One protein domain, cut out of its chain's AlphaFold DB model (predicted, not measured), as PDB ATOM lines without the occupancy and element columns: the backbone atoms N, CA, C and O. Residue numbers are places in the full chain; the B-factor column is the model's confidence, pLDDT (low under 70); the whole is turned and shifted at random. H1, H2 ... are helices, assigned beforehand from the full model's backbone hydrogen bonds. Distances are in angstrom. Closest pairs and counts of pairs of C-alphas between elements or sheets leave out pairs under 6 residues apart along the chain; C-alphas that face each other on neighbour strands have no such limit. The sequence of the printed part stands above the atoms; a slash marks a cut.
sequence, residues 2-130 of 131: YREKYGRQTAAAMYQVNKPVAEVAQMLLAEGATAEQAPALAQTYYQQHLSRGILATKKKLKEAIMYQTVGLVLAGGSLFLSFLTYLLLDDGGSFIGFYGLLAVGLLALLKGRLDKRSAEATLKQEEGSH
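This is residues 2 to 130 of the 131 residues of an uncharacterized protein of Hymenobacter sp. Fur1 (UniProt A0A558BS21). One very long helix, H3, makes the length of this rod, with a short helical hairpin, H1 and H2, packed across its first residues and a second long helix, H4, folding back along it from the far end. H3 and H4 thus make a long helical hairpin that crosses at a shallow angle, and the turn at its tip, residues 87 to 92, sticks out free. The printed part has 129 residues, with four named helices in the order H1, H2, H3, H4 and no named strand; the class is all helix. The whole is extended, with a radius of gyration of the C-alphas of 25.0 A and spans of 83 by 33 by 17 A.

Begin with H1, residues 2 to 16, and go on to H2, residues 21 to 30: they are a helical hairpin and touch at a shallow tilt of 26 degrees, opposite ways. Their closest C-alphas are those of Ala 11 and Val 24, 5.9 A apart. Next comes H3, residues 38 to 88, the hub, which touches the three other helices. With its residues 42 to 49 alone it touches H1, closest at the C-alphas of Ala 12 and His 49, 6.5 A apart; the tilt of 68 degrees is steep, only just short of about perpendicular, and they run the same way. With residues 38 to 46 alone it touches H2, closest at the C-alphas of Ala 25 and Ala 38, 5.1 A apart, at a steep tilt of 61 degrees, opposite ways. Last, H4, residues 96 to 128, forms a helical hairpin with H3; they touch at a shallow tilt of 27 degrees, opposite ways, closest at the C-alphas of Gly 71 and Gly 105, 4.3 A apart. H4 is apart from H1 and H2. In H1, H2, H3 and H4 every backbone O i to N i+4 pair is within hydrogen-bond range.

Find C-alpha 2 at (34.559, 12.846, 7.800), where H1 begins; it measures 21.4 A from first to last C-alpha, and H2 14.3 A. H3 runs 73.5 A, from C-alpha 38 at (41.817, 9.806, 22.856) to C-alpha 88 at (-29.076, -9.380, 19.775). H4 runs 48.2 A and ends at C-alpha 128, (23.815, -9.469, 35.065).

Look for the two C-alphas farthest apart at Ala 35 and Asp 90, 83.5 A. The printed part has no cut. The link from H1 to H2 is tight, those from H2 to H3 and from H3 to H4 are short. The mean pLDDT of the printed part is 75.0; 29 residues are under 70, among them residues 89 to 101 and 122 to 130.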
ATOM      1  N   TYR A   2      34.668  14.272   8.194       60.31
ATOM      2  CA  TYR A   2      34.559  12.846   7.800       60.31
ATOM      3  C   TYR A   2      35.314  11.875   8.728       60.31
ATOM      4  O   TYR A   2      34.800  10.801   9.024       60.31
ATOM      5  N   ARG A   3      36.484  12.274   9.253       66.00
ATOM      6  CA  ARG A   3      37.292  11.444  10.169       66.00
ATOM      7  C   ARG A   3      36.624  11.171  11.517       66.00
ATOM      8  O   ARG A   3      36.636  10.045  11.972       66.00
ATOM      9  N   GLU A   4      35.962  12.159  12.114       66.94
ATOM     10  CA  GLU A   4      35.263  11.967  13.397       66.94
ATOM     11  C   GLU A   4      34.074  11.010  13.276       66.94
ATOM     12  O   GLU A   4      33.822  10.205  14.169       66.94
ATOM     13  N   LYS A   5      33.337  11.071  12.156       72.81
ATOM     14  CA  LYS A   5      32.272  10.100  11.875       72.81
ATOM     15  C   LYS A   5      32.840   8.696  11.695       72.81
ATOM     16  O   LYS A   5      32.250   7.759  12.226       72.81
ATOM     17  N   TYR A   6      33.964   8.574  10.988       77.50
ATOM     18  CA  TYR A   6      34.646   7.304  10.772       77.50
ATOM     19  C   TYR A   6      35.148   6.709  12.094       77.50
ATOM     20  O   TYR A   6      34.678   5.644  12.474       77.50
ATOM     21  N   GLY A   7      35.940   7.446  12.878       76.69
ATOM     22  CA  GLY A   7      36.455   6.972  14.167       76.69
ATOM     23  C   GLY A   7      35.355   6.606  15.164       76.69
ATOM     24  O   GLY A   7      35.462   5.614  15.880       76.69
ATOM     25  N   ARG A   8      34.223   7.323  15.156       78.56
ATOM     26  CA  ARG A   8      33.048   6.969  15.970       78.56
ATOM     27  C   ARG A   8      32.365   5.682  15.506       78.56
ATOM     28  O   ARG A   8      31.871   4.922  16.337       78.56
ATOM     29  N   GLN A   9      32.298   5.444  14.197       82.00
ATOM     30  CA  GLN A   9      31.704   4.236  13.625       82.00
ATOM     31  C   GLN A   9      32.610   3.018  13.845       82.00
ATOM     32  O   GLN A   9      32.123   1.970  14.267       82.00
ATOM     33  N   THR A  10      33.920   3.183  13.666       82.06
ATOM     34  CA  THR A  10      34.935   2.161  13.943       82.06
ATOM     35  C   THR A  10      34.992   1.832  15.436       82.06
ATOM     36  O   THR A  10      34.981   0.660  15.803       82.06
ATOM     37  N   ALA A  11      34.949   2.837  16.319       79.69
ATOM     38  CA  ALA A  11      34.883   2.627  17.767       79.69
ATOM     39  C   ALA A  11      33.616   1.862  18.177       79.69
ATOM     40  O   ALA A  11      33.684   0.933  18.977       79.69
ATOM     41  N   ALA A  12      32.462   2.205  17.595       79.56
ATOM     42  CA  ALA A  12      31.222   1.474  17.838       79.56
ATOM     43  C   ALA A  12      31.313   0.009  17.371       79.56
ATOM     44  O   ALA A  12      30.855  -0.875  18.088       79.56
ATOM     45  N   ALA A  13      31.935  -0.257  16.217       83.12
ATOM     46  CA  ALA A  13      32.163  -1.617  15.728       83.12
ATOM     47  C   ALA A  13      33.114  -2.412  16.642       83.12
ATOM     48  O   ALA A  13      32.864  -3.582  16.916       83.12
ATOM     49  N   MET A  14      34.160  -1.773  17.173       83.81
ATOM     50  CA  MET A  14      35.073  -2.393  18.141       83.81
ATOM     51  C   MET A  14      34.367  -2.746  19.457       83.81
ATOM     52  O   MET A  14      34.557  -3.842  19.984       83.81
ATOM     53  N   TYR A  15      33.495  -1.873  19.966       83.12
ATOM     54  CA  TYR A  15      32.720  -2.171  21.174       83.12
ATOM     55  C   TYR A  15      31.681  -3.282  20.974       83.12
ATOM     56  O   TYR A  15      31.416  -4.024  21.915       83.12
ATOM     57  N   GLN A  16      31.157  -3.470  19.760       81.75
ATOM     58  CA  GLN A  16      30.279  -4.607  19.448       81.75
ATOM     59  C   GLN A  16      30.995  -5.963  19.530       81.75
ATOM     60  O   GLN A  16      30.353  -6.971  19.811       81.75
ATOM     61  N   VAL A  17      32.314  -5.996  19.316       84.31
ATOM     62  CA  VAL A  17      33.143  -7.208  19.442       84.31
ATOM     63  C   VAL A  17      33.892  -7.277  20.784       84.31
ATOM     64  O   VAL A  17      34.905  -7.963  20.887       84.31
ATOM     65  N   ASN A  18      33.394  -6.583  21.817       80.00
ATOM     66  CA  ASN A  18      33.931  -6.570  23.187       80.00
ATOM     67  C   ASN A  18      35.397  -6.128  23.306       80.00
ATOM     68  O   ASN A  18      36.141  -6.594  24.172       80.00
ATOM     69  N   LYS A  19      35.832  -5.206  22.444       82.75
ATOM     70  CA  LYS A  19      37.180  -4.643  22.540       82.75
ATOM     71  C   LYS A  19      37.294  -3.681  23.728       82.75
ATOM     72  O   LYS A  19      36.376  -2.889  23.963       82.75
ATOM     73  N   PRO A  20      38.415  -3.707  24.470       82.00
ATOM     74  CA  PRO A  20      38.611  -2.837  25.619       82.00
ATOM     75  C   PRO A  20      38.789  -1.373  25.194       82.00
ATOM     76  O   PRO A  20      39.347  -1.073  24.138       82.00
ATOM     77  N   VAL A  21      38.385  -0.446  26.070       83.12
ATOM     78  CA  VAL A  21      38.487   1.015  25.858       83.12
ATOM     79  C   VAL A  21      39.919   1.450  25.512       83.12
ATOM     80  O   VAL A  21      40.105   2.374  24.726       83.12
ATOM     81  N   ALA A  22      40.931   0.756  26.044       83.00
ATOM     82  CA  ALA A  22      42.340   1.012  25.745       83.00
ATOM     83  C   ALA A  22      42.708   0.743  24.272       83.00
ATOM     84  O   ALA A  22      43.426   1.540  23.674       83.00
ATOM     85  N   GLU A  23      42.187  -0.330  23.663       83.00
ATOM     86  CA  GLU A  23      42.413  -0.628  22.238       83.00
ATOM     87  C   GLU A  23      41.694   0.389  21.340       83.00
ATOM     88  O   GLU A  23      42.246   0.845  20.340       83.00
ATOM     89  N   VAL A  24      40.491   0.821  21.733       82.38
ATOM     90  CA  VAL A  24      39.747   1.864  21.008       82.38
ATOM     91  C   VAL A  24      40.446   3.222  21.116       82.38
ATOM     92  O   VAL A  24      40.508   3.955  20.131       82.38
ATOM     93  N   ALA A  25      41.029   3.550  22.272       84.06
ATOM     94  CA  ALA A  25      41.838   4.755  22.444       84.06
ATOM     95  C   ALA A  25      43.096   4.727  21.561       84.06
ATOM     96  O   ALA A  25      43.413   5.734  20.935       84.06
ATOM     97  N   GLN A  26      43.776   3.580  21.443       83.94
ATOM     98  CA  GLN A  26      44.918   3.424  20.532       83.94
ATOM     99  C   GLN A  26      44.518   3.580  19.060       83.94
ATOM    100  O   GLN A  26      45.228   4.238  18.302       83.94
ATOM    101  N   MET A  27      43.365   3.039  18.660       85.62
ATOM    102  CA  MET A  27      42.827   3.251  17.314       85.62
ATOM    103  C   MET A  27      42.520   4.735  17.060       85.62
ATOM    104  O   MET A  27      42.925   5.274  16.034       85.62
ATOM    105  N   LEU A  28      41.902   5.429  18.022       82.12
ATOM    106  CA  LEU A  28      41.629   6.865  17.914       82.12
ATOM    107  C   LEU A  28      42.918   7.701  17.830       82.12
ATOM    108  O   LEU A  28      42.950   8.684  17.091       82.12
ATOM    109  N   LEU A  29      43.987   7.298  18.526       85.06
ATOM    110  CA  LEU A  29      45.316   7.910  18.389       85.06
ATOM    111  C   LEU A  29      45.892   7.709  16.985       85.06
ATOM    112  O   LEU A  29      46.376   8.666  16.384       85.06
ATOM    113  N   ALA A  30      45.792   6.496  16.437       82.62
ATOM    114  CA  ALA A  30      46.237   6.192  15.077       82.62
ATOM    115  C   ALA A  30      45.440   6.964  14.006       82.62
ATOM    116  O   ALA A  30      45.988   7.319  12.963       82.62
ATOM    117  N   GLU A  31      44.171   7.280  14.274       78.81
ATOM    118  CA  GLU A  31      43.330   8.109  13.401       78.81
ATOM    119  C   GLU A  31      43.574   9.628  13.543       78.81
ATOM    120  O   GLU A  31      43.019  10.423  12.772       78.81
ATOM    121  N   GLY A  32      44.449  10.041  14.468       77.81
ATOM    122  CA  GLY A  32      44.908  11.423  14.626       77.81
ATOM    123  C   GLY A  32      44.291  12.194  15.794       77.81
ATOM    124  O   GLY A  32      44.375  13.423  15.807       77.81
ATOM    125  N   ALA A  33      43.670  11.518  16.766       77.62
ATOM    126  CA  ALA A  33      43.328  12.142  18.044       77.62
ATOM    127  C   ALA A  33      44.601  12.457  18.849       77.62
ATOM    128  O   ALA A  33      45.623  11.784  18.718       77.62
ATOM    129  N   THR A  34      44.551  13.471  19.712       82.69
ATOM    130  CA  THR A  34      45.677  13.785  20.599       82.69
ATOM    131  C   THR A  34      45.768  12.778  21.751       82.69
ATOM    132  O   THR A  34      44.750  12.253  22.210       82.69
ATOM    133  N   ALA A  35      46.992  12.543  22.245       76.31
ATOM    134  CA  ALA A  35      47.294  11.651  23.377       76.31
ATOM    135  C   ALA A  35      46.411  11.910  24.610       76.31
ATOM    136  O   ALA A  35      46.014  10.978  25.304       76.31
ATOM    137  N   GLU A  36      46.058  13.173  24.835       79.81
ATOM    138  CA  GLU A  36      45.240  13.615  25.964       79.81
ATOM    139  C   GLU A  36      43.733  13.406  25.737       79.81
ATOM    140  O   GLU A  36      42.994  13.155  26.687       79.81
ATOM    141  N   GLN A  37      43.255  13.478  24.489       79.88
ATOM    142  CA  GLN A  37      41.820  13.423  24.177       79.88
ATOM    143  C   GLN A  37      41.327  12.014  23.839       79.88
ATOM    144  O   GLN A  37      40.174  11.683  24.123       79.88
ATOM    145  N   ALA A  38      42.179  11.164  23.260       79.19
ATOM    146  CA  ALA A  38      41.817   9.806  22.856       79.19
ATOM    147  C   ALA A  38      41.199   8.931  23.970       79.19
ATOM    148  O   ALA A  38      40.165   8.311  23.703       79.19
ATOM    149  N   PRO A  39      41.732   8.879  25.212       83.06
ATOM    150  CA  PRO A  39      41.115   8.078  26.273       83.06
ATOM    151  C   PRO A  39      39.739   8.615  26.699       83.06
ATOM    152  O   PRO A  39      38.808   7.832  26.906       83.06
ATOM    153  N   ALA A  40      39.571   9.940  26.765       83.94
ATOM    154  CA  ALA A  40      38.294  10.570  27.110       83.94
ATOM    155  C   ALA A  40      37.226  10.352  26.018       83.94
ATOM    156  O   ALA A  40      36.061  10.058  26.313       83.94
ATOM    157  N   LEU A  41      37.624  10.429  24.744       82.00
ATOM    158  CA  LEU A  41      36.771  10.112  23.595       82.00
ATOM    159  C   LEU A  41      36.365   8.636  23.575       82.00
ATOM    160  O   LEU A  41      35.185   8.336  23.386       82.00
ATOM    161  N   ALA A  42      37.304   7.723  23.833       82.75
ATOM    162  CA  ALA A  42      37.022   6.295  23.903       82.75
ATOM    163  C   ALA A  42      35.984   5.982  24.996       82.75
ATOM    164  O   ALA A  42      34.999   5.294  24.711       82.75
ATOM    165  N   GLN A  43      36.134   6.550  26.200       84.19
ATOM    166  CA  GLN A  43      35.141   6.416  27.277       84.19
ATOM    167  C   GLN A  43      33.776   7.003  26.895       84.19
ATOM    168  O   GLN A  43      32.742   6.374  27.127       84.19
ATOM    169  N   THR A  44      33.756   8.180  26.269       85.75
ATOM    170  CA  THR A  44      32.508   8.816  25.819       85.75
ATOM    171  C   THR A  44      31.774   7.933  24.806       85.75
ATOM    172  O   THR A  44      30.556   7.760  24.886       85.75
ATOM    173  N   TYR A  45      32.503   7.334  23.863       82.88
ATOM    174  CA  TYR A  45      31.929   6.417  22.879       82.88
ATOM    175  C   TYR A  45      31.462   5.102  23.502       82.88
ATOM    176  O   TYR A  45      30.421   4.586  23.096       82.88
ATOM    177  N   TYR A  46      32.156   4.608  24.526       82.19
ATOM    178  CA  TYR A  46      31.721   3.441  25.287       82.19
ATOM    179  C   TYR A  46      30.388   3.692  26.007       82.19
ATOM    180  O   TYR A  46      29.441   2.920  25.852       82.19
ATOM    181  N   GLN A  47      30.245   4.823  26.708       83.25
ATOM    182  CA  GLN A  47      28.971   5.172  27.353       83.25
ATOM    183  C   GLN A  47      27.834   5.383  26.342       83.25
ATOM    184  O   GLN A  47      26.687   4.994  26.580       83.25
ATOM    185  N   GLN A  48      28.138   5.964  25.179       82.62
ATOM    186  CA  GLN A  48      27.171   6.086  24.087       82.62
ATOM    187  C   GLN A  48      26.758   4.724  23.517       82.62
ATOM    188  O   GLN A  48      25.600   4.548  23.143       82.62
ATOM    189  N   HIS A  49      27.675   3.758  23.453       80.19
ATOM    190  CA  HIS A  49      27.370   2.395  23.033       80.19
ATOM    191  C   HIS A  49      26.428   1.704  24.030       80.19
ATOM    192  O   HIS A  49      25.367   1.227  23.628       80.19
ATOM    193  N   LEU A  50      26.749   1.749  25.329       79.69
ATOM    194  CA  LEU A  50      25.907   1.178  26.388       79.69
ATOM    195  C   LEU A  50      24.499   1.789  26.406       79.69
ATOM    196  O   LEU A  50      23.494   1.079  26.391       79.69
ATOM    197  N   SER A  51      24.408   3.120  26.368       80.06
ATOM    198  CA  SER A  51      23.116   3.818  26.366       80.06
ATOM    199  C   SER A  51      22.274   3.509  25.125       80.06
ATOM    200  O   SER A  51      21.054   3.382  25.236       80.06
ATOM    201  N   ARG A  52      22.893   3.325  23.950       78.75
ATOM    202  CA  ARG A  52      22.190   2.881  22.734       78.75
ATOM    203  C   ARG A  52      21.641   1.465  22.860       78.75
ATOM    204  O   ARG A  52      20.517   1.253  22.410       78.75
ATOM    205  N   GLY A  53      22.388   0.543  23.472       75.44
ATOM    206  CA  GLY A  53      21.906  -0.808  23.783       75.44
ATOM    207  C   GLY A  53      20.641  -0.747  24.635       75.44
ATOM    208  O   GLY A  53      19.568  -1.145  24.183       75.44
ATOM    209  N   ILE A  54      20.722  -0.076  25.785       76.69
ATOM    210  CA  ILE A  54      19.594   0.087  26.716       76.69
ATOM    211  C   ILE A  54      18.386   0.752  26.035       76.69
ATOM    212  O   ILE A  54      17.244   0.326  26.224       76.69
ATOM    213  N   LEU A  55      18.600   1.799  25.231       76.62
ATOM    214  CA  LEU A  55      17.523   2.483  24.505       76.62
ATOM    215  C   LEU A  55      16.880   1.591  23.436       76.62
ATOM    216  O   LEU A  55      15.656   1.612  23.289       76.62
ATOM    217  N   ALA A  56      17.671   0.805  22.705       76.56
ATOM    218  CA  ALA A  56      17.156  -0.148  21.728       76.56
ATOM    219  C   ALA A  56      16.310  -1.228  22.414       76.56
ATOM    220  O   ALA A  56      15.210  -1.537  21.945       76.56
ATOM    221  N   THR A  57      16.763  -1.733  23.560       74.06
ATOM    222  CA  THR A  57      16.036  -2.743  24.332       74.06
ATOM    223  C   THR A  57      14.751  -2.171  24.944       74.06
ATOM    224  O   THR A  57      13.683  -2.773  24.816       74.06
ATOM    225  N   LYS A  58      14.789  -0.942  25.480       77.19
ATOM    226  CA  LYS A  58      13.586  -0.207  25.921       77.19
ATOM    227  C   LYS A  58      12.590   0.029  24.783       77.19
ATOM    228  O   LYS A  58      11.382  -0.074  24.996       77.19
ATOM    229  N   LYS A  59      13.071   0.332  23.572       78.88
ATOM    230  CA  LYS A  59      12.209   0.505  22.394       78.88
ATOM    231  C   LYS A  59      11.497  -0.801  22.038       78.88
ATOM    232  O   LYS A  59      10.279  -0.777  21.875       78.88
ATOM    233  N   LYS A  60      12.224  -1.925  21.998       75.06
ATOM    234  CA  LYS A  60      11.642  -3.259  21.766       75.06
ATOM    235  C   LYS A  60      10.593  -3.617  22.820       75.06
ATOM    236  O   LYS A  60       9.518  -4.086  22.466       75.06
ATOM    237  N   LEU A  61      10.854  -3.325  24.098       76.12
ATOM    238  CA  LEU A  61       9.862  -3.508  25.165       76.12
ATOM    239  C   LEU A  61       8.593  -2.681  24.934       76.12
ATOM    240  O   LEU A  61       7.489  -3.207  25.056       76.12
ATOM    241  N   LYS A  62       8.732  -1.393  24.601       79.50
ATOM    242  CA  LYS A  62       7.581  -0.516  24.346       79.50
ATOM    243  C   LYS A  62       6.744  -1.019  23.169       79.50
ATOM    244  O   LYS A  62       5.518  -0.986  23.229       79.50
ATOM    245  N   GLU A  63       7.405  -1.501  22.125       78.81
ATOM    246  CA  GLU A  63       6.759  -2.082  20.951       78.81
ATOM    247  C   GLU A  63       6.035  -3.397  21.289       78.81
ATOM    248  O   GLU A  63       4.868  -3.560  20.933       78.81
ATOM    249  N   ALA A  64       6.653  -4.279  22.081       73.25
ATOM    250  CA  ALA A  64       6.015  -5.501  22.575       73.25
ATOM    251  C   ALA A  64       4.771  -5.206  23.436       73.25
ATOM    252  O   ALA A  64       3.733  -5.849  23.263       73.25
ATOM    253  N   ILE A  65       4.840  -4.202  24.321       78.19
ATOM    254  CA  ILE A  65       3.691  -3.742  25.118       78.19
ATOM    255  C   ILE A  65       2.579  -3.227  24.201       78.19
ATOM    256  O   ILE A  65       1.424  -3.596  24.386       78.19
ATOM    257  N   MET A  66       2.917  -2.425  23.190       83.19
ATOM    258  CA  MET A  66       1.943  -1.911  22.226       83.19
ATOM    259  C   MET A  66       1.229  -3.050  21.488       83.19
ATOM    260  O   MET A  66      -0.000  -3.051  21.428       83.19
ATOM    261  N   TYR A  67       1.964  -4.048  20.985       76.31
ATOM    262  CA  TYR A  67       1.364  -5.225  20.347       76.31
ATOM    263  C   TYR A  67       0.472  -6.017  21.302       76.31
ATOM    264  O   TYR A  67      -0.600  -6.472  20.902       76.31
ATOM    265  N   GLN A  68       0.868  -6.135  22.569       73.06
ATOM    266  CA  GLN A  68       0.056  -6.786  23.590       73.06
ATOM    267  C   GLN A  68      -1.250  -6.016  23.851       73.06
ATOM    268  O   GLN A  68      -2.310  -6.635  23.922       73.06
ATOM    269  N   THR A  69      -1.196  -4.685  23.960       80.69
ATOM    270  CA  THR A  69      -2.384  -3.835  24.136       80.69
ATOM    271  C   THR A  69      -3.307  -3.912  22.925       80.69
ATOM    272  O   THR A  69      -4.503  -4.129  23.092       80.69
ATOM    273  N   VAL A  70      -2.767  -3.796  21.710       81.94
ATOM    274  CA  VAL A  70      -3.547  -3.895  20.465       81.94
ATOM    275  C   VAL A  70      -4.199  -5.273  20.344       81.94
ATOM    276  O   VAL A  70      -5.397  -5.355  20.084       81.94
ATOM    277  N   GLY A  71      -3.449  -6.348  20.600       73.12
ATOM    278  CA  GLY A  71      -3.984  -7.709  20.606       73.12
ATOM    279  C   GLY A  71      -5.089  -7.903  21.647       73.12
ATOM    280  O   GLY A  71      -6.103  -8.526  21.345       73.12
ATOM    281  N   LEU A  72      -4.941  -7.319  22.842       80.56
ATOM    282  CA  LEU A  72      -5.955  -7.372  23.898       80.56
ATOM    283  C   LEU A  72      -7.226  -6.606  23.517       80.56
ATOM    284  O   LEU A  72      -8.320  -7.122  23.727       80.56
ATOM    285  N   VAL A  73      -7.099  -5.417  22.922       85.38
ATOM    286  CA  VAL A  73      -8.250  -4.630  22.449       85.38
ATOM    287  C   VAL A  73      -8.966  -5.346  21.304       85.38
ATOM    288  O   VAL A  73     -10.189  -5.428  21.319       85.38
ATOM    289  N   LEU A  74      -8.230  -5.910  20.344       78.75
ATOM    290  CA  LEU A  74      -8.814  -6.660  19.228       78.75
ATOM    291  C   LEU A  74      -9.518  -7.932  19.705       78.75
ATOM    292  O   LEU A  74     -10.674  -8.152  19.358       78.75
ATOM    293  N   ALA A  75      -8.857  -8.749  20.527       75.44
ATOM    294  CA  ALA A  75      -9.442  -9.984  21.043       75.44
ATOM    295  C   ALA A  75     -10.620  -9.704  21.989       75.44
ATOM    296  O   ALA A  75     -11.674 -10.322  21.859       75.44
ATOM    297  N   GLY A  76     -10.469  -8.742  22.904       78.00
ATOM    298  CA  GLY A  76     -11.517  -8.336  23.841       78.00
ATOM    299  C   GLY A  76     -12.712  -7.695  23.139       78.00
ATOM    300  O   GLY A  76     -13.848  -8.057  23.423       78.00
ATOM    301  N   GLY A  77     -12.464  -6.809  22.172       79.19
ATOM    302  CA  GLY A  77     -13.502  -6.210  21.337       79.19
ATOM    303  C   GLY A  77     -14.227  -7.253  20.489       79.19
ATOM    304  O   GLY A  77     -15.448  -7.231  20.422       79.19
ATOM    305  N   SER A  78     -13.508  -8.216  19.907       74.19
ATOM    306  CA  SER A  78     -14.110  -9.300  19.124       74.19
ATOM    307  C   SER A  78     -14.958 -10.244  19.989       74.19
ATOM    308  O   SER A  78     -16.061 -10.609  19.587       74.19
ATOM    309  N   LEU A  79     -14.514 -10.579  21.206       76.81
ATOM    310  CA  LEU A  79     -15.314 -11.347  22.170       76.81
ATOM    311  C   LEU A  79     -16.553 -10.579  22.640       76.81
ATOM    312  O   LEU A  79     -17.649 -11.134  22.645       76.81
ATOM    313  N   PHE A  80     -16.392  -9.305  23.003       80.31
ATOM    314  CA  PHE A  80     -17.496  -8.455  23.446       80.31
ATOM    315  C   PHE A  80     -18.548  -8.300  22.352       80.31
ATOM    316  O   PHE A  80     -19.737  -8.479  22.598       80.31
ATOM    317  N   LEU A  81     -18.101  -8.024  21.129       76.88
ATOM    318  CA  LEU A  81     -18.981  -7.841  19.990       76.88
ATOM    319  C   LEU A  81     -19.641  -9.182  19.599       76.88
ATOM    320  O   LEU A  81     -20.816  -9.175  19.267       76.88
ATOM    321  N   SER A  82     -18.963 -10.332  19.766       69.94
ATOM    322  CA  SER A  82     -19.560 -11.667  19.541       69.94
ATOM    323  C   SER A  82     -20.652 -11.965  20.562       69.94
ATOM    324  O   SER A  82     -21.709 -12.477  20.211       69.94
ATOM    325  N   PHE A  83     -20.405 -11.629  21.829       73.69
ATOM    326  CA  PHE A  83     -21.376 -11.791  22.907       73.69
ATOM    327  C   PHE A  83     -22.590 -10.874  22.716       73.69
ATOM    328  O   PHE A  83     -23.724 -11.304  22.911       73.69
ATOM    329  N   LEU A  84     -22.367  -9.632  22.276       76.44
ATOM    330  CA  LEU A  84     -23.436  -8.692  21.951       76.44
ATOM    331  C   LEU A  84     -24.271  -9.197  20.764       76.44
ATOM    332  O   LEU A  84     -25.494  -9.189  20.838       76.44
ATOM    333  N   THR A  85     -23.623  -9.681  19.698       71.38
ATOM    334  CA  THR A  85     -24.294 -10.293  18.542       71.38
ATOM    335  C   THR A  85     -25.091 -11.530  18.952       71.38
ATOM    336  O   THR A  85     -26.229 -11.648  18.528       71.38
ATOM    337  N   TYR A  86     -24.556 -12.395  19.817       68.06
ATOM    338  CA  TYR A  86     -25.283 -13.554  20.354       68.06
ATOM    339  C   TYR A  86     -26.522 -13.160  21.178       68.06
ATOM    340  O   TYR A  86     -27.523 -13.861  21.154       68.06
ATOM    341  N   LEU A  87     -26.474 -12.038  21.904       72.69
ATOM    342  CA  LEU A  87     -27.627 -11.523  22.652       72.69
ATOM    343  C   LEU A  87     -28.663 -10.804  21.772       72.69
ATOM    344  O   LEU A  87     -29.825 -10.723  22.160       72.69
ATOM    345  N   LEU A  88     -28.242 -10.228  20.641       71.31
ATOM    346  CA  LEU A  88     -29.076  -9.380  19.775       71.31
ATOM    347  C   LEU A  88     -29.631 -10.105  18.542       71.31
ATOM    348  O   LEU A  88     -30.662  -9.682  18.021       71.31
ATOM    349  N   LEU A  89     -28.951 -11.138  18.041       64.06
ATOM    350  CA  LEU A  89     -29.384 -11.935  16.897       64.06
ATOM    351  C   LEU A  89     -29.733 -13.352  17.363       64.06
ATOM    352  O   LEU A  89     -28.862 -14.103  17.787       64.06
ATOM    353  N   ASP A  90     -31.008 -13.710  17.209       58.78
ATOM    354  CA  ASP A  90     -31.554 -15.054  17.470       58.78
ATOM    355  C   ASP A  90     -31.187 -16.066  16.356       58.78
ATOM    356  O   ASP A  90     -31.423 -17.265  16.467       58.78
ATOM    357  N   ASP A  91     -30.566 -15.589  15.272       56.84
ATOM    358  CA  ASP A  91     -30.091 -16.414  14.163       56.84
ATOM    359  C   ASP A  91     -28.592 -16.710  14.309       56.84
ATOM    360  O   ASP A  91     -27.747 -15.814  14.241       56.84
ATOM    361  N   GLY A  92     -28.258 -17.998  14.454       55.53
ATOM    362  CA  GLY A  92     -26.909 -18.569  14.610       55.53
ATOM    363  C   GLY A  92     -25.968 -18.420  13.401       55.53
ATOM    364  O   GLY A  92     -25.144 -19.299  13.127       55.53
ATOM    365  N   GLY A  93     -26.079 -17.323  12.654       56.31
ATOM    366  CA  GLY A  93     -25.227 -16.980  11.523       56.31
ATOM    367  C   GLY A  93     -23.809 -16.644  11.977       56.31
ATOM    368  O   GLY A  93     -23.515 -15.533  12.414       56.31
ATOM    369  N   SER A  94     -22.902 -17.610  11.846       55.25
ATOM    370  CA  SER A  94     -21.481 -17.452  12.165       55.25
ATOM    371  C   SER A  94     -20.818 -16.434  11.224       55.25
ATOM    372  O   SER A  94     -20.508 -16.739  10.073       55.25
ATOM    373  N   PHE A  95     -20.584 -15.208  11.701       61.47
ATOM    374  CA  PHE A  95     -19.937 -14.151  10.919       61.47
ATOM    375  C   PHE A  95     -18.420 -14.392  10.808       61.47
ATOM    376  O   PHE A  95     -17.666 -14.225  11.765       61.47
ATOM    377  N   ILE A  96     -17.944 -14.723   9.606       60.41
ATOM    378  CA  ILE A  96     -16.529 -15.001   9.272       60.41
ATOM    379  C   ILE A  96     -15.573 -13.858   9.685       60.41
ATOM    380  O   ILE A  96     -14.423 -14.108  10.050       60.41
ATOM    381  N   GLY A  97     -16.049 -12.607   9.709       58.94
ATOM    382  CA  GLY A  97     -15.269 -11.448  10.164       58.94
ATOM    383  C   GLY A  97     -14.853 -11.503  11.641       58.94
ATOM    384  O   GLY A  97     -13.774 -11.017  11.988       58.94
ATOM    385  N   PHE A  98     -15.646 -12.150  12.503       65.44
ATOM    386  CA  PHE A  98     -15.325 -12.314  13.924       65.44
ATOM    387  C   PHE A  98     -14.135 -13.239  14.144       65.44
ATOM    388  O   PHE A  98     -13.189 -12.879  14.840       65.44
ATOM    389  N   TYR A  99     -14.139 -14.404  13.496       66.81
ATOM    390  CA  TYR A  99     -13.044 -15.364  13.611       66.81
ATOM    391  C   TYR A  99     -11.727 -14.806  13.058       66.81
ATOM    392  O   TYR A  99     -10.671 -15.070  13.629       66.81
ATOM    393  N   GLY A 100     -11.787 -13.979  12.007       69.88
ATOM    394  CA  GLY A 100     -10.619 -13.265  11.484       69.88
ATOM    395  C   GLY A 100     -10.020 -12.287  12.500       69.88
ATOM    396  O   GLY A 100      -8.823 -12.345  12.785       69.88
ATOM    397  N   LEU A 101     -10.848 -11.426  13.101       67.56
ATOM    398  CA  LEU A 101     -10.413 -10.476  14.135       67.56
ATOM    399  C   LEU A 101      -9.874 -11.178  15.386       67.56
ATOM    400  O   LEU A 101      -8.846 -10.769  15.932       67.56
ATOM    401  N   LEU A 102     -10.530 -12.255  15.810       71.88
ATOM    402  CA  LEU A 102     -10.128 -13.050  16.963       71.88
ATOM    403  C   LEU A 102      -8.789 -13.762  16.710       71.88
ATOM    404  O   LEU A 102      -7.901 -13.714  17.564       71.88
ATOM    405  N   ALA A 103      -8.597 -14.350  15.524       75.31
ATOM    406  CA  ALA A 103      -7.336 -14.984  15.138       75.31
ATOM    407  C   ALA A 103      -6.179 -13.972  15.073       75.31
ATOM    408  O   ALA A 103      -5.112 -14.220  15.636       75.31
ATOM    409  N   VAL A 104      -6.391 -12.804  14.456       75.88
ATOM    410  CA  VAL A 104      -5.378 -11.733  14.397       75.88
ATOM    411  C   VAL A 104      -5.059 -11.197  15.798       75.88
ATOM    412  O   VAL A 104      -3.886 -11.005  16.128       75.88
ATOM    413  N   GLY A 105      -6.071 -11.019  16.652       70.06
ATOM    414  CA  GLY A 105      -5.900 -10.604  18.046       70.06
ATOM    415  C   GLY A 105      -5.085 -11.606  18.871       70.06
ATOM    416  O   GLY A 105      -4.151 -11.209  19.572       70.06
ATOM    417  N   LEU A 106      -5.372 -12.908  18.741       76.31
ATOM    418  CA  LEU A 106      -4.616 -13.980  19.400       76.31
ATOM    419  C   LEU A 106      -3.162 -14.050  18.922       76.31
ATOM    420  O   LEU A 106      -2.258 -14.165  19.750       76.31
ATOM    421  N   LEU A 107      -2.921 -13.944  17.611       79.19
ATOM    422  CA  LEU A 107      -1.569 -13.938  17.047       79.19
ATOM    423  C   LEU A 107      -0.758 -12.727  17.531       79.19
ATOM    424  O   LEU A 107       0.401 -12.882  17.921       79.19
ATOM    425  N   ALA A 108      -1.369 -11.539  17.573       74.00
ATOM    426  CA  ALA A 108      -0.736 -10.335  18.110       74.00
ATOM    427  C   ALA A 108      -0.410 -10.470  19.609       74.00
ATOM    428  O   ALA A 108       0.679 -10.083  20.041       74.00
ATOM    429  N   LEU A 109      -1.304 -11.079  20.397       72.81
ATOM    430  CA  LEU A 109      -1.087 -11.362  21.821       72.81
ATOM    431  C   LEU A 109       0.058 -12.355  22.060       72.81
ATOM    432  O   LEU A 109       0.902 -12.126  22.932       72.81
ATOM    433  N   LEU A 110       0.092 -13.447  21.294       78.88
ATOM    434  CA  LEU A 110       1.154 -14.452  21.351       78.88
ATOM    435  C   LEU A 110       2.507 -13.836  20.993       78.88
ATOM    436  O   LEU A 110       3.461 -13.982  21.759       78.88
ATOM    437  N   LYS A 111       2.572 -13.086  19.887       76.38
ATOM    438  CA  LYS A 111       3.788 -12.384  19.468       76.38
ATOM    439  C   LYS A 111       4.248 -11.377  20.526       76.38
ATOM    440  O   LYS A 111       5.397 -11.436  20.950       76.38
ATOM    441  N   GLY A 112       3.343 -10.543  21.041       68.75
ATOM    442  CA  GLY A 112       3.656  -9.575  22.097       68.75
ATOM    443  C   GLY A 112       4.193 -10.229  23.376       68.75
ATOM    444  O   GLY A 112       5.141  -9.721  23.972       68.75
ATOM    445  N   ARG A 113       3.657 -11.390  23.787       78.00
ATOM    446  CA  ARG A 113       4.185 -12.143  24.943       78.00
ATOM    447  C   ARG A 113       5.574 -12.728  24.695       78.00
ATOM    448  O   ARG A 113       6.399 -12.698  25.609       78.00
ATOM    449  N   LEU A 114       5.822 -13.275  23.507       78.75
ATOM    450  CA  LEU A 114       7.125 -13.836  23.141       78.75
ATOM    451  C   LEU A 114       8.191 -12.738  23.046       78.75
ATOM    452  O   LEU A 114       9.267 -12.883  23.628       78.75
ATOM    453  N   ASP A 115       7.864 -11.618  22.404       74.50
ATOM    454  CA  ASP A 115       8.756 -10.462  22.272       74.50
ATOM    455  C   ASP A 115       9.037  -9.807  23.632       74.50
ATOM    456  O   ASP A 115      10.171  -9.430  23.924       74.50
ATOM    457  N   LYS A 116       8.037  -9.743  24.518       72.81
ATOM    458  CA  LYS A 116       8.232  -9.260  25.890       72.81
ATOM    459  C   LYS A 116       9.169 -10.173  26.684       72.81
ATOM    460  O   LYS A 116      10.100  -9.679  27.312       72.81
ATOM    461  N   ARG A 117       8.968 -11.496  26.628       76.75
ATOM    462  CA  ARG A 117       9.833 -12.464  27.326       76.75
ATOM    463  C   ARG A 117      11.272 -12.441  26.815       76.75
ATOM    464  O   ARG A 117      12.192 -12.508  27.623       76.75
ATOM    465  N   SER A 118      11.476 -12.352  25.501       73.31
ATOM    466  CA  SER A 118      12.823 -12.293  24.923       73.31
ATOM    467  C   SER A 118      13.532 -10.982  25.281       73.31
ATOM    468  O   SER A 118      14.704 -11.002  25.659       73.31
ATOM    469  N   ALA A 119      12.819  -9.853  25.261       68.62
ATOM    470  CA  ALA A 119      13.361  -8.563  25.675       68.62
ATOM    471  C   ALA A 119      13.692  -8.514  27.178       68.62
ATOM    472  O   ALA A 119      14.756  -8.019  27.545       68.62
ATOM    473  N   GLU A 120      12.840  -9.072  28.045       74.44
ATOM    474  CA  GLU A 120      13.113  -9.198  29.487       74.44
ATOM    475  C   GLU A 120      14.313 -10.112  29.768       74.44
ATOM    476  O   GLU A 120      15.128  -9.807  30.639       74.44
ATOM    477  N   ALA A 121      14.457 -11.212  29.021       74.94
ATOM    478  CA  ALA A 121      15.612 -12.097  29.142       74.94
ATOM    479  C   ALA A 121      16.911 -11.398  28.712       74.94
ATOM    480  O   ALA A 121      17.922 -11.528  29.395       74.94
ATOM    481  N   THR A 122      16.863 -10.603  27.640       69.69
ATOM    482  CA  THR A 122      18.026  -9.844  27.150       69.69
ATOM    483  C   THR A 122      18.426  -8.755  28.148       69.69
ATOM    484  O   THR A 122      19.603  -8.622  28.455       69.69
ATOM    485  N   LEU A 123      17.457  -8.043  28.741       68.38
ATOM    486  CA  LEU A 123      17.724  -7.050  29.792       68.38
ATOM    487  C   LEU A 123      18.364  -7.657  31.033       68.38
ATOM    488  O   LEU A 123      19.340  -7.113  31.529       68.38
ATOM    489  N   LYS A 124      17.852  -8.793  31.518       68.75
ATOM    490  CA  LYS A 124      18.454  -9.474  32.674       68.75
ATOM    491  C   LYS A 124      19.879  -9.944  32.395       68.75
ATOM    492  O   LYS A 124      20.697  -9.982  33.307       68.75
ATOM    493  N   GLN A 125      20.172 -10.310  31.151       63.16
ATOM    494  CA  GLN A 125      21.505 -10.728  30.731       63.16
ATOM    495  C   GLN A 125      22.460  -9.527  30.605       63.16
ATOM    496  O   GLN A 125      23.614  -9.628  31.012       63.16
ATOM    497  N   GLU A 126      21.969  -8.379  30.128       58.62
ATOM    498  CA  GLU A 126      22.712  -7.110  30.097       58.62
ATOM    499  C   GLU A 126      22.950  -6.540  31.511       58.62
ATOM    500  O   GLU A 126      24.046  -6.063  31.794       58.62
ATOM    501  N   GLU A 127      21.982  -6.638  32.430       56.88
ATOM    502  CA  GLU A 127      22.139  -6.214  33.834       56.88
ATOM    503  C   GLU A 127      23.049  -7.160  34.634       56.88
ATOM    504  O   GLU A 127      23.858  -6.700  35.438       56.88
ATOM    505  N   GLY A 128      22.971  -8.474  34.394       53.19
ATOM    506  CA  GLY A 128      23.815  -9.469  35.065       53.19
ATOM    507  C   GLY A 128      25.263  -9.517  34.564       53.19
ATOM    508  O   GLY A 128      26.136  -9.956  35.298       53.19
ATOM    509  N   SER A 129      25.539  -9.049  33.341       48.00
ATOM    510  CA  SER A 129      26.899  -8.985  32.778       48.00
ATOM    511  C   SER A 129      27.707  -7.766  33.249       48.00
ATOM    512  O   SER A 129      28.891  -7.659  32.922       48.00
ATOM    513  N   HIS A 130      27.079  -6.834  33.969       45.97
ATOM    514  CA  HIS A 130      27.708  -5.623  34.500       45.97
ATOM    515  C   HIS A 130      27.811  -5.610  36.038       45.97
ATOM    516  O   HIS A 130      28.233  -4.592  36.592       45.97
TER     517      HIS A 130